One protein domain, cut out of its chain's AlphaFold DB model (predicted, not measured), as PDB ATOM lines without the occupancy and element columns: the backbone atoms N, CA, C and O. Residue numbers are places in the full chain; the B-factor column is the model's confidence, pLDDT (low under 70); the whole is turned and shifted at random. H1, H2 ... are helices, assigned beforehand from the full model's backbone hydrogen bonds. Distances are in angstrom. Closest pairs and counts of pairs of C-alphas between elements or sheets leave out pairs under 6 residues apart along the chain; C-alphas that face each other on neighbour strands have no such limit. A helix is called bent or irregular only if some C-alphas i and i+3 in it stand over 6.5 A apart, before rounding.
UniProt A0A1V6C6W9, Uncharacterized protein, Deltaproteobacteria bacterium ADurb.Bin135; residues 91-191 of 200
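AT A GLANCE: This is residues 91 to 191 of the 200 residues of an uncharacterized protein of Deltaproteobacteria bacterium ADurb.Bin135 (UniProt A0A1V6C6W9). Four longer helices form a compact, crossed stack of two pairs: H2 and H5 run side by side in opposite directions, and over them lie H1 and H3, which cross each other and run steeply across H5. The short H4 sits at the end of the stack where H5 begins. The printed part has 101 residues, with five named helices, H1 to H5 in chain order, and no named strand; the class is all helix. The whole is compact, with a radius of gyration of the C-alphas of 12.7 A, and rounded, spanning 35 by 30 by 21 A.

HOW THE PARTS SIT: H5, residues 169 to 186, is the hub, touching four other helices. With residues 170 to 177 alone it touches H2, residues 115 to 130; the closest C-alphas, of Leu 124 and Gly 174, are 5.0 A apart. These two run opposite ways at a steep tilt of 36 degrees, only just past shallow. H3, residues 140 to 154, touches H5 with residues 149 to 153 alone, about perpendicular at 79 degrees; the closest C-alphas, of Met 150 and Ala 179, are 6.7 A apart. H1, residues 101 to 112, touches H5 with residues 103 to 108 alone, closest at the C-alphas of Val 107 and Val 182, 6.2 A. H1 and H5 run opposite ways at a steep tilt of 69.7 degrees, only just short of about perpendicular. H1 and H3 touch, closest at the C-alphas of Leu 105 and Leu 147, 6.6 A, and run opposite ways at a steep tilt of 46 degrees. H1 and H2 touch only at the corner, closest at the C-alphas of Leu 111 and Leu 117, 6.6 A. H2 and H3 are close but not clearly touching, with the C-alphas of Glu 125 and Phe 142 6.9 A apart. H4, residues 163 to 166, only just touches H3, with 3 pairs of C-alphas within 8 A, the closest those of Glu 152 and Glu 163, 6.9 A. H4 and H5 touch only at the corner, and only just, with 3 pairs within 8 A, the closest those of Leu 166 and Arg 172, 5.5 A. H1 and H4 are apart. Every O i to N i+4 pair is within hydrogen-bond range in H5; in H1 it is 7 of 8, in H2 10 of 12 and in H3 10 of 11, and H4 is too short for such a pair.

IN THESE COORDINATES: H5 is 25.2 A from first to last C-alpha, from C-alpha 169 at (19.795, -34.072, 22.097) to C-alpha 186 at (11.792, -30.727, -1.614). H2 is 23.4 A long and irregular, with C-alphas 116 and 119 7.2 A apart. H3 is 21.4 A long, H1 17.5 A and H4 5.2 A. H1 begins at C-alpha 101, (21.506, -35.218, -2.317).

THE WHOLE: The two C-alphas farthest apart, of Gly 132 and Arg 191, are 39.0 A apart. The printed part has no cut. The links H1 to H2 and H4 to H5 are tight, and those from H2 to H3 and H3 to H4 are short. Mean pLDDT of the printed part is 81.8; it is under 70 at residue 91, residues 114 to 116, residues 136 to 140, residue 158 and residues 188 to 191.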
ATOM      1  N   PRO A  91      12.050 -42.111  12.970       67.25
ATOM      2  CA  PRO A  91      13.271 -42.886  13.134       67.25
ATOM      3  C   PRO A  91      14.292 -42.504  12.061       67.25
ATOM      4  O   PRO A  91      13.938 -42.307  10.897       67.25
ATOM      5  N   LEU A  92      15.563 -42.421  12.440       76.25
ATOM      6  CA  LEU A  92      16.635 -42.284  11.465       76.25
ATOM      7  C   LEU A  92      16.830 -43.604  10.690       76.25
ATOM      8  O   LEU A  92      16.779 -44.676  11.298       76.25
ATOM      9  N   PRO A  93      17.093 -43.557   9.372       86.06
ATOM     10  CA  PRO A  93      17.039 -42.378   8.510       86.06
ATOM     11  C   PRO A  93      15.606 -42.031   8.066       86.06
ATOM     12  O   PRO A  93      14.742 -42.897   7.920       86.06
ATOM     13  N   TYR A  94      15.379 -40.761   7.743       83.62
ATOM     14  CA  TYR A  94      14.119 -40.225   7.241       83.62
ATOM     15  C   TYR A  94      13.890 -40.727   5.822       83.62
ATOM     16  O   TYR A  94      14.444 -40.212   4.850       83.62
ATOM     17  N   ARG A  95      13.051 -41.755   5.694       80.44
ATOM     18  CA  ARG A  95      12.670 -42.326   4.400       80.44
ATOM     19  C   ARG A  95      11.623 -41.441   3.727       80.44
ATOM     20  O   ARG A  95      10.426 -41.688   3.844       80.44
ATOM     21  N   VAL A  96      12.085 -40.415   3.019       79.25
ATOM     22  CA  VAL A  96      11.227 -39.508   2.247       79.25
ATOM     23  C   VAL A  96      11.431 -39.768   0.752       79.25
ATOM     24  O   VAL A  96      12.509 -39.475   0.229       79.25
ATOM     25  N   PRO A  97      10.436 -40.342   0.046       79.12
ATOM     26  CA  PRO A  97      10.558 -40.634  -1.378       79.12
ATOM     27  C   PRO A  97      10.873 -39.378  -2.192       79.12
ATOM     28  O   PRO A  97      10.238 -38.340  -2.022       79.12
ATOM     29  N   GLY A  98      11.842 -39.489  -3.100       79.56
ATOM     30  CA  GLY A  98      12.178 -38.419  -4.039       79.56
ATOM     31  C   GLY A  98      13.067 -37.307  -3.483       79.56
ATOM     32  O   GLY A  98      13.373 -36.396  -4.242       79.56
ATOM     33  N   VAL A  99      13.511 -37.376  -2.221       86.19
ATOM     34  CA  VAL A  99      14.559 -36.482  -1.697       86.19
ATOM     35  C   VAL A  99      15.930 -36.999  -2.131       86.19
ATOM     36  O   VAL A  99      16.298 -38.139  -1.853       86.19
ATOM     37  N   THR A 100      16.692 -36.150  -2.815       89.38
ATOM     38  CA  THR A 100      18.027 -36.450  -3.347       89.38
ATOM     39  C   THR A 100      19.096 -35.560  -2.721       89.38
ATOM     40  O   THR A 100      18.815 -34.462  -2.243       89.38
ATOM     41  N   THR A 101      20.354 -35.995  -2.794       88.25
ATOM     42  CA  THR A 101      21.506 -35.218  -2.317       88.25
ATOM     43  C   THR A 101      21.594 -33.829  -2.953       88.25
ATOM     44  O   THR A 101      21.940 -32.876  -2.262       88.25
ATOM     45  N   SER A 102      21.253 -33.701  -4.241       88.50
ATOM     46  CA  SER A 102      21.248 -32.407  -4.942       88.50
ATOM     47  C   SER A 102      20.204 -31.457  -4.361       88.50
ATOM     48  O   SER A 102      20.516 -30.307  -4.095       88.50
ATOM     49  N   GLN A 103      18.989 -31.943  -4.094       88.88
ATOM     50  CA  GLN A 103      17.939 -31.104  -3.510       88.88
ATOM     51  C   GLN A 103      18.275 -30.680  -2.078       88.88
ATOM     52  O   GLN A 103      17.974 -29.557  -1.689       88.88
ATOM     53  N   ILE A 104      18.908 -31.559  -1.292       88.81
ATOM     54  CA  ILE A 104      19.382 -31.192   0.048       88.81
ATOM     55  C   ILE A 104      20.432 -30.088  -0.046       88.81
ATOM     56  O   ILE A 104      20.337 -29.128   0.709       88.81
ATOM     57  N   LEU A 105      21.409 -30.217  -0.950       88.81
ATOM     58  CA  LEU A 105      22.432 -29.193  -1.163       88.81
ATOM     59  C   LEU A 105      21.788 -27.843  -1.501       88.81
ATOM     60  O   LEU A 105      22.039 -26.869  -0.801       88.81
ATOM     61  N   ASP A 106      20.902 -27.820  -2.500       86.81
ATOM     62  CA  ASP A 106      20.224 -26.596  -2.937       86.81
ATOM     63  C   ASP A 106      19.443 -25.936  -1.794       86.81
ATOM     64  O   ASP A 106      19.492 -24.718  -1.625       86.81
ATOM     65  N   VAL A 107      18.729 -26.732  -0.988       86.62
ATOM     66  CA  VAL A 107      17.988 -26.206   0.161       86.62
ATOM     67  C   VAL A 107      18.936 -25.682   1.228       86.62
ATOM     68  O   VAL A 107      18.736 -24.560   1.681       86.62
ATOM     69  N   VAL A 108      19.933 -26.472   1.642       88.19
ATOM     70  CA  VAL A 108      20.856 -26.115   2.729       88.19
ATOM     71  C   VAL A 108      21.563 -24.802   2.419       88.19
ATOM     72  O   VAL A 108      21.549 -23.929   3.282       88.19
ATOM     73  N   SER A 109      22.076 -24.618   1.199       86.12
ATOM     74  CA  SER A 109      22.732 -23.367   0.804       86.12
ATOM     75  C   SER A 109      21.789 -22.162   0.882       86.12
ATOM     76  O   SER A 109      22.180 -21.112   1.380       86.12
ATOM     77  N   GLN A 110      20.513 -22.320   0.511       84.75
ATOM     78  CA  GLN A 110      19.517 -21.247   0.645       84.75
ATOM     79  C   GLN A 110      19.187 -20.902   2.103       84.75
ATOM     80  O   GLN A 110      18.798 -19.772   2.382       84.75
ATOM     81  N   LEU A 111      19.319 -21.844   3.048       84.50
ATOM     82  CA  LEU A 111      18.976 -21.576   4.452       84.50
ATOM     83  C   LEU A 111      19.889 -20.517   5.081       84.50
ATOM     84  O   LEU A 111      19.451 -19.815   5.989       84.50
ATOM     85  N   PHE A 112      21.138 -20.411   4.622       81.69
ATOM     86  CA  PHE A 112      22.118 -19.458   5.150       81.69
ATOM     87  C   PHE A 112      21.852 -18.016   4.712       81.69
ATOM     88  O   PHE A 112      22.216 -17.088   5.432       81.69
ATOM     89  N   ASP A 113      21.155 -17.834   3.592       77.81
ATOM     90  CA  ASP A 113      20.733 -16.520   3.101       77.81
ATOM     91  C   ASP A 113      19.421 -16.039   3.758       77.81
ATOM     92  O   ASP A 113      18.970 -14.913   3.530       77.81
ATOM     93  N   GLU A 114      18.789 -16.875   4.592       68.56
ATOM     94  CA  GLU A 114      17.460 -16.634   5.151       68.56
ATOM     95  C   GLU A 114      17.463 -16.300   6.655       68.56
ATOM     96  O   GLU A 114      17.642 -17.150   7.530       68.56
ATOM     97  N   ASP A 115      17.110 -15.051   6.966       60.16
ATOM     98  CA  ASP A 115      17.004 -14.512   8.333       60.16
ATOM     99  C   ASP A 115      16.110 -15.334   9.304       60.16
ATOM    100  O   ASP A 115      16.502 -15.531  10.458       60.16
ATOM    101  N   PRO A 116      14.955 -15.915   8.899       65.00
ATOM    102  CA  PRO A 116      14.088 -16.654   9.827       65.00
ATOM    103  C   PRO A 116      14.702 -17.934  10.413       65.00
ATOM    104  O   PRO A 116      14.193 -18.452  11.410       65.00
ATOM    105  N   LEU A 117      15.747 -18.481   9.785       74.00
ATOM    106  CA  LEU A 117      16.428 -19.700  10.231       74.00
ATOM    107  C   LEU A 117      17.780 -19.436  10.886       74.00
ATOM    108  O   LEU A 117      18.300 -20.333  11.553       74.00
ATOM    109  N   ALA A 118      18.296 -18.209  10.796       77.81
ATOM    110  CA  ALA A 118      19.560 -17.822  11.406       77.81
ATOM    111  C   ALA A 118      19.659 -18.172  12.910       77.81
ATOM    112  O   ALA A 118      20.705 -18.680  13.323       77.81
ATOM    113  N   PRO A 119      18.608 -18.010  13.748       75.56
ATOM    114  CA  PRO A 119      18.674 -18.422  15.154       75.56
ATOM    115  C   PRO A 119      18.824 -19.937  15.350       75.56
ATOM    116  O   PRO A 119      19.511 -20.373  16.272       75.56
ATOM    117  N   ILE A 120      18.195 -20.745  14.490       80.12
ATOM    118  CA  ILE A 120      18.271 -22.212  14.554       80.12
ATOM    119  C   ILE A 120      19.634 -22.698  14.070       80.12
ATOM    120  O   ILE A 120      20.231 -23.562  14.709       80.12
ATOM    121  N   LEU A 121      20.140 -22.116  12.982       86.62
ATOM    122  CA  LEU A 121      21.474 -22.405  12.462       86.62
ATOM    123  C   LEU A 121      22.548 -22.081  13.505       86.62
ATOM    124  O   LEU A 121      23.384 -22.932  13.790       86.62
ATOM    125  N   ARG A 122      22.456 -20.914  14.156       84.94
ATOM    126  CA  ARG A 122      23.367 -20.530  15.245       84.94
ATOM    127  C   ARG A 122      23.287 -21.484  16.434       84.94
ATOM    128  O   ARG A 122      24.314 -21.922  16.935       84.94
ATOM    129  N   PHE A 123      22.079 -21.838  16.868       85.38
ATOM    130  CA  PHE A 123      21.893 -22.803  17.953       85.38
ATOM    131  C   PHE A 123      22.520 -24.167  17.627       85.38
ATOM    132  O   PHE A 123      23.143 -24.786  18.492       85.38
ATOM    133  N   LEU A 124      22.360 -24.645  16.391       91.06
ATOM    134  CA  LEU A 124      22.960 -25.901  15.956       91.06
ATOM    135  C   LEU A 124      24.490 -25.811  15.919       91.06
ATOM    136  O   LEU A 124      25.156 -26.720  16.408       91.06
ATOM    137  N   GLU A 125      25.039 -24.718  15.391       91.56
ATOM    138  CA  GLU A 125      26.482 -24.467  15.372       91.56
ATOM    139  C   GLU A 125      27.065 -24.475  16.796       91.56
ATOM    140  O   GLU A 125      27.998 -25.228  17.077       91.56
ATOM    141  N   GLU A 126      26.458 -23.733  17.725       89.69
ATOM    142  CA  GLU A 126      26.844 -23.708  19.144       89.69
ATOM    143  C   GLU A 126      26.751 -25.098  19.797       89.69
ATOM    144  O   GLU A 126      27.628 -25.490  20.570       89.69
ATOM    145  N   SER A 127      25.716 -25.873  19.458       90.31
ATOM    146  CA  SER A 127      25.523 -27.230  19.985       90.31
ATOM    147  C   SER A 127      26.597 -28.202  19.493       90.31
ATOM    148  O   SER A 127      27.072 -29.023  20.274       90.31
ATOM    149  N   LEU A 128      27.015 -28.100  18.229       92.31
ATOM    150  CA  LEU A 128      28.101 -28.909  17.663       92.31
ATOM    151  C   LEU A 128      29.467 -28.510  18.237       92.31
ATOM    152  O   LEU A 128      30.300 -29.368  18.532       92.31
ATOM    153  N   ILE A 129      29.694 -27.217  18.469       91.12
ATOM    154  CA  ILE A 129      30.905 -26.757  19.163       91.12
ATOM    155  C   ILE A 129      30.962 -27.350  20.576       91.12
ATOM    156  O   ILE A 129      32.013 -27.827  21.010       91.12
ATOM    157  N   ALA A 130      29.827 -27.405  21.279       89.12
ATOM    158  CA  ALA A 130      29.738 -28.012  22.606       89.12
ATOM    159  C   ALA A 130      30.008 -29.531  22.614       89.12
ATOM    160  O   ALA A 130      30.397 -30.064  23.654       89.12
ATOM    161  N   THR A 131      29.861 -30.232  21.480       89.25
ATOM    162  CA  THR A 131      30.271 -31.644  21.338       89.25
ATOM    163  C   THR A 131      31.748 -31.817  20.970       89.25
ATOM    164  O   THR A 131      32.205 -32.948  20.826       89.25
ATOM    165  N   GLY A 132      32.511 -30.726  20.845       89.38
ATOM    166  CA  GLY A 132      33.942 -30.743  20.534       89.38
ATOM    167  C   GLY A 132      34.278 -30.565  19.052       89.38
ATOM    168  O   GLY A 132      35.451 -30.672  18.689       89.38
ATOM    169  N   ILE A 133      33.291 -30.275  18.196       89.50
ATOM    170  CA  ILE A 133      33.538 -29.950  16.786       89.50
ATOM    171  C   ILE A 133      34.154 -28.554  16.687       89.50
ATOM    172  O   ILE A 133      33.706 -27.607  17.330       89.50
ATOM    173  N   GLN A 134      35.191 -28.414  15.864       85.50
ATOM    174  CA  GLN A 134      35.843 -27.133  15.611       85.50
ATOM    175  C   GLN A 134      35.595 -26.694  14.170       85.50
ATOM    176  O   GLN A 134      35.963 -27.392  13.227       85.50
ATOM    177  N   PHE A 135      35.009 -25.509  14.004       84.19
ATOM    178  CA  PHE A 135      34.809 -24.874  12.705       84.19
ATOM    179  C   PHE A 135      35.928 -23.856  12.459       84.19
ATOM    180  O   PHE A 135      36.141 -22.941  13.252       84.19
ATOM    181  N   SER A 136      36.691 -24.041  11.379       69.06
ATOM    182  CA  SER A 136      37.883 -23.232  11.076       69.06
ATOM    183  C   SER A 136      37.557 -21.870  10.445       69.06
ATOM    184  O   SER A 136      38.420 -20.999  10.399       69.06
ATOM    185  N   SER A 137      36.329 -21.686   9.944       57.38
ATOM    186  CA  SER A 137      35.828 -20.429   9.373       57.38
ATOM    187  C   SER A 137      34.309 -20.319   9.559       57.38
ATOM    188  O   SER A 137      33.621 -21.306   9.271       57.38
ATOM    189  N   PRO A 138      33.769 -19.142   9.933       53.09
ATOM    190  CA  PRO A 138      32.327 -18.892   9.935       53.09
ATOM    191  C   PRO A 138      31.712 -19.190   8.555       53.09
ATOM    192  O   PRO A 138      32.297 -18.832   7.529       53.09
ATOM    193  N   GLY A 139      30.552 -19.853   8.526       54.47
ATOM    194  CA  GLY A 139      29.773 -20.135   7.310       54.47
ATOM    195  C   GLY A 139      30.202 -21.399   6.556       54.47
ATOM    196  O   GLY A 139      29.544 -22.428   6.660       54.47
ATOM    197  N   ASP A 140      31.324 -21.357   5.835       61.12
ATOM    198  CA  ASP A 140      31.659 -22.370   4.810       61.12
ATOM    199  C   ASP A 140      32.026 -23.753   5.408       61.12
ATOM    200  O   ASP A 140      31.788 -24.803   4.808       61.12
ATOM    201  N   THR A 141      32.562 -23.792   6.637       81.19
ATOM    202  CA  THR A 141      32.834 -25.073   7.324       81.19
ATOM    203  C   THR A 141      31.607 -25.649   8.029       81.19
ATOM    204  O   THR A 141      31.443 -26.871   8.055       81.19
ATOM    205  N   PHE A 142      30.715 -24.794   8.534       88.38
ATOM    206  CA  PHE A 142      29.475 -25.226   9.177       88.38
ATOM    207  C   PHE A 142      28.429 -25.683   8.150       88.38
ATOM    208  O   PHE A 142      27.827 -26.734   8.343       88.38
ATOM    209  N   GLU A 143      28.270 -24.983   7.024       89.25
ATOM    210  CA  GLU A 143      27.361 -25.380   5.937       89.25
ATOM    211  C   GLU A 143      27.681 -26.786   5.411       89.25
ATOM    212  O   GLU A 143      26.797 -27.638   5.301       89.25
ATOM    213  N   ARG A 144      28.963 -27.075   5.157       88.12
ATOM    214  CA  ARG A 144      29.407 -28.407   4.712       88.12
ATOM    215  C   ARG A 144      29.133 -29.484   5.755       88.12
ATOM    216  O   ARG A 144      28.752 -30.599   5.396       88.12
ATOM    217  N   TYR A 145      29.314 -29.158   7.033       91.19
ATOM    218  CA  TYR A 145      29.024 -30.080   8.126       91.19
ATOM    219  C   TYR A 145      27.516 -30.332   8.259       91.19
ATOM    220  O   TYR A 145      27.085 -31.480   8.367       91.19
ATOM    221  N   LEU A 146      26.698 -29.281   8.157       92.25
ATOM    222  CA  LEU A 146      25.240 -29.373   8.131       92.25
ATOM    223  C   LEU A 146      24.752 -30.222   6.955       92.25
ATOM    224  O   LEU A 146      23.870 -31.062   7.122       92.25
ATOM    225  N   LEU A 147      25.354 -30.063   5.778       91.44
ATOM    226  CA  LEU A 147      25.068 -30.918   4.633       91.44
ATOM    227  C   LEU A 147      25.384 -32.392   4.941       91.44
ATOM    228  O   LEU A 147      24.596 -33.267   4.584       91.44
ATOM    229  N   GLY A 148      26.499 -32.673   5.623       91.56
ATOM    230  CA  GLY A 148      26.836 -34.010   6.125       91.56
ATOM    231  C   GLY A 148      25.752 -34.573   7.047       91.56
ATOM    232  O   GLY A 148      25.209 -35.644   6.768       91.56
ATOM    233  N   LEU A 149      25.351 -33.800   8.061       93.31
ATOM    234  CA  LEU A 149      24.255 -34.143   8.974       93.31
ATOM    235  C   LEU A 149      22.944 -34.412   8.228       93.31
ATOM    236  O   LEU A 149      22.241 -35.362   8.552       93.31
ATOM    237  N   MET A 150      22.600 -33.620   7.211       93.50
ATOM    238  CA  MET A 150      21.379 -33.854   6.439       93.50
ATOM    239  C   MET A 150      21.455 -35.159   5.645       93.50
ATOM    240  O   MET A 150      20.503 -35.937   5.659       93.50
ATOM    241  N   LYS A 151      22.582 -35.470   4.994       91.50
ATOM    242  CA  LYS A 151      22.725 -36.768   4.309       91.50
ATOM    243  C   LYS A 151      22.677 -37.943   5.290       91.50
ATOM    244  O   LYS A 151      22.167 -39.002   4.921       91.50
ATOM    245  N   GLU A 152      23.167 -37.766   6.516       91.88
ATOM    246  CA  GLU A 152      23.003 -38.720   7.620       91.88
ATOM    247  C   GLU A 152      21.521 -38.933   7.933       91.88
ATOM    248  O   GLU A 152      21.007 -40.047   7.824       91.88
ATOM    249  N   VAL A 153      20.802 -37.836   8.185       90.31
ATOM    250  CA  VAL A 153      19.375 -37.852   8.517       90.31
ATOM    251  C   VAL A 153      18.541 -38.535   7.448       90.31
ATOM    252  O   VAL A 153      17.691 -39.345   7.788       90.31
ATOM    253  N   PHE A 154      18.773 -38.252   6.167       90.31
ATOM    254  CA  PHE A 154      18.003 -38.842   5.066       90.31
ATOM    255  C   PHE A 154      18.545 -40.203   4.591       90.31
ATOM    256  O   PHE A 154      17.953 -40.824   3.708       90.31
ATOM    257  N   GLY A 155      19.642 -40.702   5.174       89.38
ATOM    258  CA  GLY A 155      20.250 -41.981   4.789       89.38
ATOM    259  C   GLY A 155      20.763 -41.993   3.347       89.38
ATOM    260  O   GLY A 155      20.579 -42.983   2.640       89.38
ATOM    261  N   LEU A 156      21.346 -40.874   2.907       88.38
ATOM    262  CA  LEU A 156      21.837 -40.633   1.541       88.38
ATOM    263  C   LEU A 156      23.369 -40.641   1.436       88.38
ATOM    264  O   LEU A 156      23.930 -40.167   0.449       88.38
ATOM    265  N   HIS A 157      24.057 -41.115   2.465       80.81
ATOM    266  CA  HIS A 157      25.510 -41.130   2.542       80.81
ATOM    267  C   HIS A 157      26.036 -42.570   2.606       80.81
ATOM    268  O   HIS A 157      25.331 -43.481   3.029       80.81
ATOM    269  N   GLU A 158      27.286 -42.764   2.180       67.50
ATOM    270  CA  GLU A 158      27.954 -44.075   2.197       67.50
ATOM    271  C   GLU A 158      28.734 -44.331   3.504       67.50
ATOM    272  O   GLU A 158      28.997 -45.479   3.850       67.50
ATOM    273  N   TYR A 159      29.076 -43.269   4.248       70.56
ATOM    274  CA  TYR A 159      29.856 -43.303   5.494       70.56
ATOM    275  C   TYR A 159      29.257 -42.459   6.638       70.56
ATOM    276  O   TYR A 159      29.073 -41.250   6.469       70.56
ATOM    277  N   HIS A 160      29.022 -43.082   7.796       77.12
ATOM    278  CA  HIS A 160      28.314 -42.524   8.960       77.12
ATOM    279  C   HIS A 160      29.141 -41.506   9.776       77.12
ATOM    280  O   HIS A 160      29.400 -41.692  10.967       77.12
ATOM    281  N   TYR A 161      29.642 -40.445   9.137       75.94
ATOM    282  CA  TYR A 161      30.585 -39.511   9.770       75.94
ATOM    283  C   TYR A 161      29.964 -38.628  10.856       75.94
ATOM    284  O   TYR A 161      30.699 -38.161  11.720       75.94
ATOM    285  N   CYS A 162      28.650 -38.394  10.810       83.81
ATOM    286  CA  CYS A 162      27.955 -37.486  11.728       83.81
ATOM    287  C   CYS A 162      26.992 -38.213  12.689       83.81
ATOM    288  O   CYS A 162      26.222 -37.577  13.410       83.81
ATOM    289  N   GLU A 163      26.981 -39.551  12.678       83.31
ATOM    290  CA  GLU A 163      26.107 -40.362  13.535       83.31
ATOM    291  C   GLU A 163      26.334 -40.121  15.044       83.31
ATOM    292  O   GLU A 163      25.346 -40.051  15.785       83.31
ATOM    293  N   PRO A 164      27.578 -39.966  15.552       88.44
ATOM    294  CA  PRO A 164      27.804 -39.689  16.970       88.44
ATOM    295  C   PRO A 164      27.126 -38.400  17.447       88.44
ATOM    296  O   PRO A 164      26.533 -38.383  18.526       88.44
ATOM    297  N   GLU A 165      27.161 -37.341  16.642       89.25
ATOM    298  CA  GLU A 165      26.579 -36.040  16.966       89.25
ATOM    299  C   GLU A 165      25.050 -36.100  16.979       89.25
ATOM    300  O   GLU A 165      24.421 -35.446  17.810       89.25
ATOM    301  N   LEU A 166      24.436 -36.948  16.147       87.06
ATOM    302  CA  LEU A 166      22.984 -37.170  16.163       87.06
ATOM    303  C   LEU A 166      22.477 -37.840  17.449       87.06
ATOM    304  O   LEU A 166      21.275 -37.796  17.713       87.06
ATOM    305  N   LYS A 167      23.364 -38.411  18.276       85.19
ATOM    306  CA  LYS A 167      23.021 -38.914  19.621       85.19
ATOM    307  C   LYS A 167      22.909 -37.789  20.652       85.19
ATOM    308  O   LYS A 167      22.364 -38.009  21.731       85.19
ATOM    309  N   ASN A 168      23.424 -36.595  20.354       87.19
ATOM    310  CA  ASN A 168      23.289 -35.436  21.223       87.19
ATOM    311  C   ASN A 168      21.914 -34.779  21.024       87.19
ATOM    312  O   ASN A 168      21.580 -34.321  19.932       87.19
ATOM    313  N   THR A 169      21.139 -34.672  22.104       81.25
ATOM    314  CA  THR A 169      19.795 -34.072  22.097       81.25
ATOM    315  C   THR A 169      19.767 -32.662  21.504       81.25
ATOM    316  O   THR A 169      18.892 -32.363  20.696       81.25
ATOM    317  N   ALA A 170      20.717 -31.793  21.859       82.50
ATOM    318  CA  ALA A 170      20.740 -30.413  21.377       82.50
ATOM    319  C   ALA A 170      21.014 -30.341  19.868       82.50
ATOM    320  O   ALA A 170      20.330 -29.614  19.145       82.50
ATOM    321  N   VAL A 171      21.939 -31.170  19.378       88.94
ATOM    322  CA  VAL A 171      22.196 -31.320  17.939       88.94
ATOM    323  C   VAL A 171      20.944 -31.836  17.231       88.94
ATOM    324  O   VAL A 171      20.528 -31.263  16.222       88.94
ATOM    325  N   ARG A 172      20.289 -32.866  17.783       84.19
ATOM    326  CA  ARG A 172      19.083 -33.463  17.200       84.19
ATOM    327  C   ARG A 172      17.943 -32.454  17.047       84.19
ATOM    328  O   ARG A 172      17.319 -32.436  15.991       84.19
ATOM    329  N   ILE A 173      17.733 -31.568  18.030       79.75
ATOM    330  CA  ILE A 173      16.745 -30.472  17.951       79.75
ATOM    331  C   ILE A 173      16.985 -29.618  16.700       79.75
ATOM    332  O   ILE A 173      16.076 -29.432  15.890       79.75
ATOM    333  N   GLY A 174      18.205 -29.095  16.535       85.56
ATOM    334  CA  GLY A 174      18.530 -28.209  15.414       85.56
ATOM    335  C   GLY A 174      18.403 -28.926  14.072       85.56
ATOM    336  O   GLY A 174      17.771 -28.424  13.141       85.56
ATOM    337  N   VAL A 175      18.939 -30.142  14.007       89.81
ATOM    338  CA  VAL A 175      18.905 -31.004  12.825       89.81
ATOM    339  C   VAL A 175      17.473 -31.342  12.406       89.81
ATOM    340  O   VAL A 175      17.165 -31.264  11.221       89.81
ATOM    341  N   ASP A 176      16.575 -31.667  13.335       82.56
ATOM    342  CA  ASP A 176      15.192 -32.034  13.004       82.56
ATOM    343  C   ASP A 176      14.363 -30.866  12.493       82.56
ATOM    344  O   ASP A 176      13.557 -31.028  11.571       82.56
ATOM    345  N   ILE A 177      14.581 -29.676  13.050       80.50
ATOM    346  CA  ILE A 177      13.941 -28.455  12.558       80.50
ATOM    347  C   ILE A 177      14.373 -28.189  11.110       80.50
ATOM    348  O   ILE A 177      13.527 -27.880  10.267       80.50
ATOM    349  N   ILE A 178      15.663 -28.354  10.810       88.00
ATOM    350  CA  ILE A 178      16.213 -28.167   9.462       88.00
ATOM    351  C   ILE A 178      15.737 -29.275   8.513       88.00
ATOM    352  O   ILE A 178      15.308 -28.983   7.399       88.00
ATOM    353  N   ALA A 179      15.715 -30.535   8.946       87.62
ATOM    354  CA  ALA A 179      15.243 -31.651   8.132       87.62
ATOM    355  C   ALA A 179      13.765 -31.493   7.737       87.62
ATOM    356  O   ALA A 179      13.403 -31.740   6.587       87.62
ATOM    357  N   ASN A 180      12.910 -31.015   8.648       82.50
ATOM    358  CA  ASN A 180      11.516 -30.697   8.321       82.50
ATOM    359  C   ASN A 180      11.420 -29.587   7.257       82.50
ATOM    360  O   ASN A 180      10.576 -29.657   6.363       82.50
ATOM    361  N   GLU A 181      12.295 -28.580   7.323       83.94
ATOM    362  CA  GLU A 181      12.366 -27.522   6.312       83.94
ATOM    363  C   GLU A 181      12.783 -28.070   4.939       83.94
ATOM    364  O   GLU A 181      12.167 -27.731   3.926       83.94
ATOM    365  N   VAL A 182      13.775 -28.965   4.910       86.81
ATOM    366  CA  VAL A 182      14.207 -29.674   3.697       86.81
ATOM    367  C   VAL A 182      13.050 -30.456   3.089       86.81
ATOM    368  O   VAL A 182      12.745 -30.270   1.913       86.81
ATOM    369  N   ILE A 183      12.345 -31.268   3.882       83.06
ATOM    370  CA  ILE A 183      11.175 -32.033   3.419       83.06
ATOM    371  C   ILE A 183      10.138 -31.100   2.796       83.06
ATOM    372  O   ILE A 183       9.666 -31.345   1.686       83.06
ATOM    373  N   ARG A 184       9.815 -30.000   3.484       81.69
ATOM    374  CA  ARG A 184       8.820 -29.026   3.027       81.69
ATOM    375  C   ARG A 184       9.172 -28.448   1.656       81.69
ATOM    376  O   ARG A 184       8.298 -28.350   0.793       81.69
ATOM    377  N   ARG A 185      10.434 -28.061   1.454       84.31
ATOM    378  CA  ARG A 185      10.906 -27.459   0.197       84.31
ATOM    379  C   ARG A 185      11.040 -28.485  -0.922       84.31
ATOM    380  O   ARG A 185      10.555 -28.229  -2.019       84.31
ATOM    381  N   CYS A 186      11.613 -29.652  -0.637       81.69
ATOM    382  CA  CYS A 186      11.792 -30.727  -1.614       81.69
ATOM    383  C   CYS A 186      10.458 -31.282  -2.127       81.69
ATOM    384  O   CYS A 186      10.329 -31.561  -3.315       81.69
ATOM    385  N   LEU A 187       9.454 -31.414  -1.254       76.06
ATOM    386  CA  LEU A 187       8.128 -31.913  -1.629       76.06
ATOM    387  C   LEU A 187       7.219 -30.835  -2.232       76.06
ATOM    388  O   LEU A 187       6.044 -31.100  -2.482       76.06
ATOM    389  N   GLY A 188       7.726 -29.617  -2.448       64.81
ATOM    390  CA  GLY A 188       6.926 -28.529  -3.005       64.81
ATOM    391  C   GLY A 188       5.693 -28.210  -2.159       64.81
ATOM    392  O   GLY A 188       4.704 -27.713  -2.696       64.81
ATOM    393  N   LEU A 189       5.740 -28.473  -0.844       55.25
ATOM    394  CA  LEU A 189       4.712 -28.075   0.118       55.25
ATOM    395  C   LEU A 189       4.801 -26.554   0.326       55.25
ATOM    396  O   LEU A 189       5.143 -26.034   1.392       55.25
ATOM    397  N   GLN A 190       4.532 -25.814  -0.746       41.41
ATOM    398  CA  GLN A 190       4.203 -24.407  -0.696       41.41
ATOM    399  C   GLN A 190       2.722 -24.319  -0.346       41.41
ATOM    400  O   GLN A 190       1.857 -24.694  -1.136       41.41
ATOM    401  N   ARG A 191       2.402 -23.765   0.826       42.53
ATOM    402  CA  ARG A 191       1.100 -23.112   0.961       42.53
ATOM    403  C   ARG A 191       1.101 -21.988  -0.063       42.53
ATOM    404  O   ARG A 191       1.922 -21.076   0.047       42.53
TER     405      ARG A 191